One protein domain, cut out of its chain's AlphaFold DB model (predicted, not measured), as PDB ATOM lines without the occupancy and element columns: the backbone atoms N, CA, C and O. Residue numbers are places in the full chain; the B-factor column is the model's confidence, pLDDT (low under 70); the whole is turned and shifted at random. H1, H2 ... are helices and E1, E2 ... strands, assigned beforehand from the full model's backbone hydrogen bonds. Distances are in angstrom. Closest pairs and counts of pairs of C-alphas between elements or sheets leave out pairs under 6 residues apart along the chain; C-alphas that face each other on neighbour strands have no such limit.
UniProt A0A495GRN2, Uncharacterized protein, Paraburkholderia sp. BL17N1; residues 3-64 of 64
ATOM      1  N   VAL A   3      27.961  48.574  24.271       96.56
ATOM      2  CA  VAL A   3      28.905  48.050  25.257       96.56
ATOM      3  C   VAL A   3      29.123  49.107  26.337       96.56
ATOM      4  O   VAL A   3      29.493  50.240  26.029       96.56
ATOM      5  N   LEU A   4      28.881  48.746  27.595       97.50
ATOM      6  CA  LEU A   4      28.913  49.681  28.727       97.50
ATOM      7  C   LEU A   4      30.248  49.650  29.471       97.50
ATOM      8  O   LEU A   4      30.762  50.681  29.909       97.50
ATOM      9  N   GLY A   5      30.831  48.462  29.577       96.62
ATOM     10  CA  GLY A   5      32.023  48.206  30.363       96.62
ATOM     11  C   GLY A   5      32.356  46.725  30.366       96.62
ATOM     12  O   GLY A   5      31.851  45.953  29.546       96.62
ATOM     13  N   GLN A   6      33.209  46.325  31.299       96.81
ATOM     14  CA  GLN A   6      33.562  44.924  31.472       96.81
ATOM     15  C   GLN A   6      33.883  44.579  32.927       96.81
ATOM     16  O   GLN A   6      34.439  45.392  33.669       96.81
ATOM     17  N   HIS A   7      33.559  43.346  33.306       97.38
ATOM     18  CA  HIS A   7      33.926  42.732  34.576       97.38
ATOM     19  C   HIS A   7      35.200  41.905  34.420       97.38
ATOM     20  O   HIS A   7      35.352  41.152  33.453       97.38
ATOM     21  N   TYR A   8      36.109  42.015  35.379       95.06
ATOM     22  CA  TYR A   8      37.339  41.234  35.444       95.06
ATOM     23  C   TYR A   8      37.173  39.998  36.341       95.06
ATOM     24  O   TYR A   8      36.254  39.944  37.160       95.06
ATOM     25  N   PRO A   9      38.072  38.999  36.242       94.12
ATOM     26  CA  PRO A   9      38.005  37.794  37.073       94.12
ATOM     27  C   PRO A   9      38.024  38.045  38.587       94.12
ATOM     28  O   PRO A   9      37.557  37.206  39.349       94.12
ATOM     29  N   ASN A  10      38.570  39.180  39.028       94.94
ATOM     30  CA  ASN A  10      38.602  39.584  40.434       94.94
ATOM     31  C   ASN A  10      37.290  40.236  40.918       94.94
ATOM     32  O   ASN A  10      37.204  40.611  42.083       94.94
ATOM     33  N   GLY A  11      36.284  40.367  40.048       93.69
ATOM     34  CA  GLY A  11      35.003  41.005  40.347       93.69
ATOM     35  C   GLY A  11      34.959  42.507  40.056       93.69
ATOM     36  O   GLY A  11      33.873  43.084  40.089       93.69
ATOM     37  N   ASP A  12      36.092  43.135  39.723       96.75
ATOM     38  CA  ASP A  12      36.126  44.563  39.418       96.75
ATOM     39  C   ASP A  12      35.362  44.864  38.132       96.75
ATOM     40  O   ASP A  12      35.472  44.147  37.134       96.75
ATOM     41  N   TYR A  13      34.630  45.973  38.145       96.81
ATOM     42  CA  TYR A  13      33.970  46.523  36.972       96.81
ATOM     43  C   TYR A  13      34.711  47.766  36.486       96.81
ATOM     44  O   TYR A  13      35.043  48.658  37.265       96.81
ATOM     45  N   THR A  14      34.949  47.849  35.181       95.44
ATOM     46  CA  THR A  14      35.438  49.067  34.534       95.44
ATOM     47  C   THR A  14      34.448  49.495  33.467       95.44
ATOM     48  O   THR A  14      34.312  48.833  32.439       95.44
ATOM     49  N   ALA A  15      33.785  50.624  33.710       96.44
ATOM     50  CA  ALA A  15      32.966  51.291  32.708       96.44
ATOM     51  C   ALA A  15      33.850  51.878  31.600       96.44
ATOM     52  O   ALA A  15      34.918  52.441  31.869       96.44
ATOM     53  N   PHE A  16      33.384  51.810  30.354       91.75
ATOM     54  CA  PHE A  16      33.966  52.613  29.288       91.75
ATOM     55  C   PHE A  16      33.613  54.088  29.490       91.75
ATOM     56  O   PHE A  16      32.609  54.436  30.110       91.75
ATOM     57  N   ARG A  17      34.451  54.982  28.948       92.94
ATOM     58  CA  ARG A  17      34.274  56.439  29.088       92.94
ATOM     59  C   ARG A  17      32.889  56.911  28.630       92.94
ATOM     60  O   ARG A  17      32.359  57.875  29.172       92.94
ATOM     61  N   ALA A  18      32.345  56.250  27.618       93.94
ATOM     62  CA  ALA A  18      30.969  56.368  27.178       93.94
ATOM     63  C   ALA A  18      30.516  54.998  26.650       93.94
ATOM     64  O   ALA A  18      31.375  54.236  26.186       93.94
ATOM     65  N   PRO A  19      29.207  54.695  26.679       94.56
ATOM     66  CA  PRO A  19      28.671  53.523  26.006       94.56
ATOM     67  C   PRO A  19      29.097  53.490  24.539       94.56
ATOM     68  O   PRO A  19      28.985  54.491  23.826       94.56
ATOM     69  N   VAL A  20      29.592  52.341  24.086       96.00
ATOM     70  CA  VAL A  20      30.062  52.165  22.711       96.00
ATOM     71  C   VAL A  20      28.947  51.533  21.882       96.00
ATOM     72  O   VAL A  20      28.559  50.399  22.169       96.00
ATOM     73  N   PRO A  21      28.407  52.224  20.863       97.50
ATOM     74  CA  PRO A  21      27.402  51.643  19.983       97.50
ATOM     75  C   PRO A  21      28.025  50.533  19.134       97.50
ATOM     76  O   PRO A  21      29.053  50.731  18.486       97.50
ATOM     77  N   VAL A  22      27.378  49.373  19.127       97.62
ATOM     78  CA  VAL A  22      27.847  48.183  18.411       97.62
ATOM     79  C   VAL A  22      26.708  47.519  17.653       97.62
ATOM     80  O   VAL A  22      25.528  47.687  17.974       97.62
ATOM     81  N   VAL A  23      27.075  46.727  16.653       97.38
ATOM     82  CA  VAL A  23      26.173  45.867  15.893       97.38
ATOM     83  C   VAL A  23      26.575  44.407  16.066       97.38
ATOM     84  O   VAL A  23      27.751  44.081  16.231       97.38
ATOM     85  N   LEU A  24      25.579  43.524  16.033       96.75
ATOM     86  CA  LEU A  24      25.787  42.083  16.083       96.75
ATOM     87  C   LEU A  24      26.235  41.565  14.713       96.75
ATOM     88  O   LEU A  24      25.562  41.783  13.708       96.75
ATOM     89  N   MET A  25      27.343  40.832  14.691       96.00
ATOM     90  CA  MET A  25      27.882  40.160  13.515       96.00
ATOM     91  C   MET A  25      28.256  38.723  13.887       96.00
ATOM     92  O   MET A  25      29.343  38.455  14.398       96.00
ATOM     93  N   GLY A  26      27.329  37.788  13.660       94.56
ATOM     94  CA  GLY A  26      27.473  36.405  14.126       94.56
ATOM     95  C   GLY A  26      27.608  36.354  15.649       94.56
ATOM     96  O   GLY A  26      26.758  36.880  16.361       94.56
ATOM     97  N   ASP A  27      28.706  35.778  16.132       96.06
ATOM     98  CA  ASP A  27      29.040  35.696  17.560       96.06
ATOM     99  C   ASP A  27      29.958  36.835  18.033       96.06
ATOM    100  O   ASP A  27      30.670  36.698  19.025       96.06
ATOM    101  N   SER A  28      29.979  37.965  17.324       96.62
ATOM    102  CA  SER A  28      30.789  39.141  17.662       96.62
ATOM    103  C   SER A  28      29.958  40.422  17.700       96.62
ATOM    104  O   SER A  28      29.004  40.582  16.943       96.62
ATOM    105  N   LEU A  29      30.345  41.353  18.568       97.31
ATOM    106  CA  LEU A  29      29.876  42.735  18.579       97.31
ATOM    107  C   LEU A  29      30.972  43.620  18.003       97.31
ATOM    108  O   LEU A  29      32.088  43.638  18.528       97.31
ATOM    109  N   VAL A  30      30.649  44.346  16.938       97.50
ATOM    110  CA  VAL A  30      31.582  45.228  16.229       97.50
ATOM    111  C   VAL A  30      31.051  46.657  16.207       97.50
ATOM    112  O   VAL A  30      29.840  46.866  16.162       97.50
ATOM    113  N   ASP A  31      31.934  47.648  16.260       96.00
ATOM    114  CA  ASP A  31      31.543  49.051  16.087       96.00
ATOM    115  C   ASP A  31      31.449  49.456  14.603       96.00
ATOM    116  O   ASP A  31      31.628  48.644  13.691       96.00
ATOM    117  N   CYS A  32      31.159  50.735  14.342       94.81
ATOM    118  CA  CYS A  32      31.035  51.271  12.984       94.81
ATOM    119  C   CYS A  32      32.344  51.254  12.175       94.81
ATOM    120  O   CYS A  32      32.293  51.363  10.951       94.81
ATOM    121  N   ALA A  33      33.495  51.107  12.833       95.25
ATOM    122  CA  ALA A  33      34.794  50.943  12.191       95.25
ATOM    123  C   ALA A  33      35.151  49.461  11.965       95.25
ATOM    124  O   ALA A  33      36.209  49.162  11.413       95.25
ATOM    125  N   GLY A  34      34.282  48.530  12.376       93.19
ATOM    126  CA  GLY A  34      34.522  47.092  12.303       93.19
ATOM    127  C   GLY A  34      35.443  46.569  13.407       93.19
ATOM    128  O   GLY A  34      35.940  45.449  13.296       93.19
ATOM    129  N   ILE A  35      35.690  47.350  14.464       94.44
ATOM    130  CA  ILE A  35      36.516  46.914  15.592       94.44
ATOM    131  C   ILE A  35      35.670  46.006  16.493       94.44
ATOM    132  O   ILE A  35      34.585  46.413  16.919       94.44
ATOM    133  N   PRO A  36      36.134  44.784  16.811       95.50
ATOM    134  CA  PRO A  36      35.417  43.884  17.701       95.50
ATOM    135  C   PRO A  36      35.570  44.313  19.163       95.50
ATOM    136  O   PRO A  36      36.682  44.417  19.684       95.50
ATOM    137  N   TRP A  37      34.439  44.503  19.836       96.06
ATOM    138  CA  TRP A  37      34.365  44.882  21.250       96.06
ATOM    139  C   TRP A  37      34.027  43.706  22.166       96.06
ATOM    140  O   TRP A  37      34.510  43.645  23.295       96.06
ATOM    141  N   ALA A  38      33.239  42.750  21.679       96.94
ATOM    142  CA  ALA A  38      32.912  41.533  22.410       96.94
ATOM    143  C   ALA A  38      32.754  40.352  21.453       96.94
ATOM    144  O   ALA A  38      32.375  40.531  20.298       96.94
ATOM    145  N   MET A  39      32.985  39.143  21.949       96.81
ATOM    146  CA  MET A  39      32.624  37.899  21.269       96.81
ATOM    147  C   MET A  39      31.937  36.946  22.245       96.81
ATOM    148  O   MET A  39      32.200  37.025  23.443       96.81
ATOM    149  N   LYS A  40      31.067  36.055  21.767       96.19
ATOM    150  CA  LYS A  40      30.521  34.989  22.615       96.19
ATOM    151  C   LYS A  40      31.580  33.923  22.868       96.19
ATOM    152  O   LYS A  40      32.257  33.473  21.945       96.19
ATOM    153  N   ASP A  41      31.712  33.510  24.124       94.38
ATOM    154  CA  ASP A  41      32.438  32.295  24.479       94.38
ATOM    155  C   ASP A  41      31.584  31.034  24.232       94.38
ATOM    156  O   ASP A  41      30.440  31.105  23.779       94.38
ATOM    157  N   ALA A  42      32.133  29.857  24.549       92.75
ATOM    158  CA  ALA A  42      31.445  28.572  24.375       92.75
ATOM    159  C   ALA A  42      30.134  28.439  25.181       92.75
ATOM    160  O   ALA A  42      29.345  27.537  24.914       92.75
ATOM    161  N   PHE A  43      29.900  29.316  26.162       93.44
ATOM    162  CA  PHE A  43      28.689  29.354  26.982       93.44
ATOM    163  C   PHE A  43      27.713  30.453  26.535       93.44
ATOM    164  O   PHE A  43      26.671  30.637  27.157       93.44
ATOM    165  N   GLY A  44      28.035  31.180  25.461       93.75
ATOM    166  CA  GLY A  44      27.235  32.293  24.961       93.75
ATOM    167  C   GLY A  44      27.440  33.606  25.721       93.75
ATOM    168  O   GLY A  44      26.692  34.554  25.479       93.75
ATOM    169  N   THR A  45      28.434  33.688  26.610       95.81
ATOM    170  CA  THR A  45      28.740  34.900  27.378       95.81
ATOM    171  C   THR A  45      29.576  35.858  26.539       95.81
ATOM    172  O   THR A  45      30.577  35.452  25.951       95.81
ATOM    173  N   TRP A  46      29.209  37.140  26.521       97.38
ATOM    174  CA  TRP A  46      30.014  38.184  25.889       97.38
ATOM    175  C   TRP A  46      31.322  38.393  26.652       97.38
ATOM    176  O   TRP A  46      31.310  38.716  27.839       97.38
ATOM    177  N   VAL A  47      32.455  38.223  25.975       97.38
ATOM    178  CA  VAL A  47      33.792  38.400  26.547       97.38
ATOM    179  C   VAL A  47      34.664  39.301  25.685       97.38
ATOM    180  O   VAL A  47      34.480  39.394  24.470       97.38
ATOM    181  N   SER A  48      35.638  39.956  26.316       96.06
ATOM    182  CA  SER A  48      36.610  40.795  25.615       96.06
ATOM    183  C   SER A  48      37.513  39.917  24.736       96.06
ATOM    184  O   SER A  48      38.233  39.072  25.276       96.06
ATOM    185  N   PRO A  49      37.536  40.107  23.404       94.06
ATOM    186  CA  PRO A  49      38.336  39.276  22.504       94.06
ATOM    187  C   PRO A  49      39.840  39.445  22.760       94.06
ATOM    188  O   PRO A  49      40.599  38.474  22.754       94.06
ATOM    189  N   THR A  50      40.277  40.673  23.055       92.25
ATOM    190  CA  THR A  50      41.680  40.985  23.348       92.25
ATOM    191  C   THR A  50      42.144  40.334  24.647       92.25
ATOM    192  O   THR A  50      43.211  39.724  24.678       92.25
ATOM    193  N   LEU A  51      41.347  40.420  25.717       92.69
ATOM    194  CA  LEU A  51      41.712  39.821  27.002       92.69
ATOM    195  C   LEU A  51      41.595  38.296  26.981       92.69
ATOM    196  O   LEU A  51      42.451  37.617  27.551       92.69
ATOM    197  N   ALA A  52      40.617  37.750  26.253       90.69
ATOM    198  CA  ALA A  52      40.485  36.311  26.057       90.69
ATOM    199  C   ALA A  52      41.737  35.712  25.397       90.69
ATOM    200  O   ALA A  52      42.211  34.660  25.825       90.69
ATOM    201  N   ARG A  53      42.348  36.415  24.431       89.88
ATOM    202  CA  ARG A  53      43.627  36.009  23.817       89.88
ATOM    203  C   ARG A  53      44.786  35.944  24.822       89.88
ATOM    204  O   ARG A  53      45.726  35.182  24.614       89.88
ATOM    205  N   CYS A  54      44.709  36.701  25.913       92.19
ATOM    206  CA  CYS A  54      45.669  36.673  27.017       92.19
ATOM    207  C   CYS A  54      45.284  35.677  28.129       92.19
ATOM    208  O   CYS A  54      45.910  35.683  29.186       92.19
ATOM    209  N   GLY A  55      44.252  34.847  27.931       90.88
ATOM    210  CA  GLY A  55      43.755  33.906  28.942       90.88
ATOM    211  C   GLY A  55      42.938  34.561  30.061       90.88
ATOM    212  O   GLY A  55      42.645  33.915  31.065       90.88
ATOM    213  N   ILE A  56      42.559  35.833  29.909       91.50
ATOM    214  CA  ILE A  56      41.785  36.580  30.901       91.50
ATOM    215  C   ILE A  56      40.323  36.596  30.462       91.50
ATOM    216  O   ILE A  56      39.954  37.243  29.481       91.50
ATOM    217  N   ARG A  57      39.462  35.909  31.218       92.81
ATOM    218  CA  ARG A  57      38.014  35.937  30.984       92.81
ATOM    219  C   ARG A  57      37.417  37.212  31.578       92.81
ATOM    220  O   ARG A  57      37.058  37.238  32.750       92.81
ATOM    221  N   SER A  58      37.325  38.260  30.764       95.88
ATOM    222  CA  SER A  58      36.609  39.486  31.121       95.88
ATOM    223  C   SER A  58      35.244  39.510  30.443       95.88
ATOM    224  O   SER A  58      35.176  39.429  29.216       95.88
ATOM    225  N   VAL A  59      34.177  39.575  31.243       97.50
ATOM    226  CA  VAL A  59      32.789  39.582  30.762       97.50
ATOM    227  C   VAL A  59      32.427  40.996  30.343       97.50
ATOM    228  O   VAL A  59      32.548  41.919  31.142       97.50
ATOM    229  N   VAL A  60      31.987  41.167  29.102       97.38
ATOM    230  CA  VAL A  60      31.584  42.466  28.561       97.38
ATOM    231  C   VAL A  60      30.113  42.698  28.874       97.38
ATOM    232  O   VAL A  60      29.268  41.861  28.558       97.38
ATOM    233  N   GLU A  61      29.811  43.836  29.493       97.38
ATOM    234  CA  GLU A  61      28.441  44.249  29.777       97.38
ATOM    235  C   GLU A  61      27.840  44.930  28.545       97.38
ATOM    236  O   GLU A  61      28.421  45.864  27.979       97.38
ATOM    237  N   VAL A  62      26.674  44.442  28.128       96.69
ATOM    238  CA  VAL A  62      26.005  44.856  26.895       96.69
ATOM    239  C   VAL A  62      24.554  45.206  27.203       96.69
ATOM    240  O   VAL A  62      23.837  44.395  27.785       96.69
ATOM    241  N   SER A  63      24.116  46.389  26.776       96.12
ATOM    242  CA  SER A  63      22.702  46.775  26.723       96.12
ATOM    243  C   SER A  63      22.138  46.494  25.335       96.12
ATOM    244  O   SER A  63      22.837  46.702  24.338       96.12
ATOM    245  N   GLU A  64      20.873  46.078  25.262       86.69
ATOM    246  CA  GLU A  64      20.113  46.007  24.003       86.69
ATOM    247  C   GLU A  64      19.868  47.395  23.401       86.69
ATOM    248  O   GLU A  64      19.710  48.371  24.169       86.69
TER     249      GLU A  64
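Overview. This is residues 3 to 64 of the 64 residues of an uncharacterized protein of Paraburkholderia sp. BL17N1 (UniProt A0A495GRN2). The domain is a small sandwich of two three-stranded sheets, E2 E1 E6 and E3 E4 E5, face to face with their strands crossed at 65 degrees, and one short helix, H1, grazes the second sheet. The long edge strand E2 bends sharply and runs on into E3, carrying the chain from one sheet to the other. The printed part has 62 residues, with six named strands and one named helix in the order E1 E2 E3 E4 E5 H1 E6; both sheets are antiparallel, and the class is mostly strand. The whole is compact and rounded, with a radius of gyration of the C-alphas of 10.9 A and spans of 30 by 26 by 20 A.

Along the chain. In the first sheet E1 is residues 3 to 7, 11.8 A long, beginning at C-alpha 3 (28.905, 48.050, 25.257). E2 is residues 13 to 21, 18.9 A, and E6 is residues 59 to 63, 13.0 A, ending at C-alpha 63 (22.702, 46.775, 26.723). In the second sheet E3 is residues 23 to 25, E4 residues 28 to 30 and E5 residues 36 to 40, 11.3 A. H1 is residues 49 to 53, beginning at C-alpha 49 (38.336, 39.276, 22.504).

Arrangement. E1 is the inner strand between the edge strands E2 and E6, in a sheet that is only just strongly twisted, with C-alphas up to 4.2 A off its best plane. E1 and E2 form a hairpin, with N 6 and O 14 at 3.0 A; E1 and E6 are antiparallel, with N 7 and O 59 at 2.8 A. E2 bends by 80 degrees at residue 17 and runs on into E3 at 93 degrees, and the two meet only through their link. E3, E4 and E5 form a meander, each strand the antiparallel neighbour of the one before, with N 25 and O 28 at 2.8 A and N 29 and O 38 at 2.8 A. Between the sheets, the closest C-alphas of E5 and E6, those of Ala 38 and Val 60, are 6.4 A apart. Residues 39 to 40 of E5 also pair antiparallel with residues 46 to 47. H1 only grazes the sheet E3 E4 E5, with residues 49 to 52; its closest C-alpha pair with E5 is Pro 49 and Ala 38, 5.9 A. Every O i to N i+4 pair in H1 is within hydrogen-bond range.

Size, cuts and confidence. The C-alphas farthest apart, those of Asn 10 and Cys 32, are 30.8 A apart. The printed part has no cut and no long link. The mean pLDDT of the printed part is 95.1, and no printed residue is under 70.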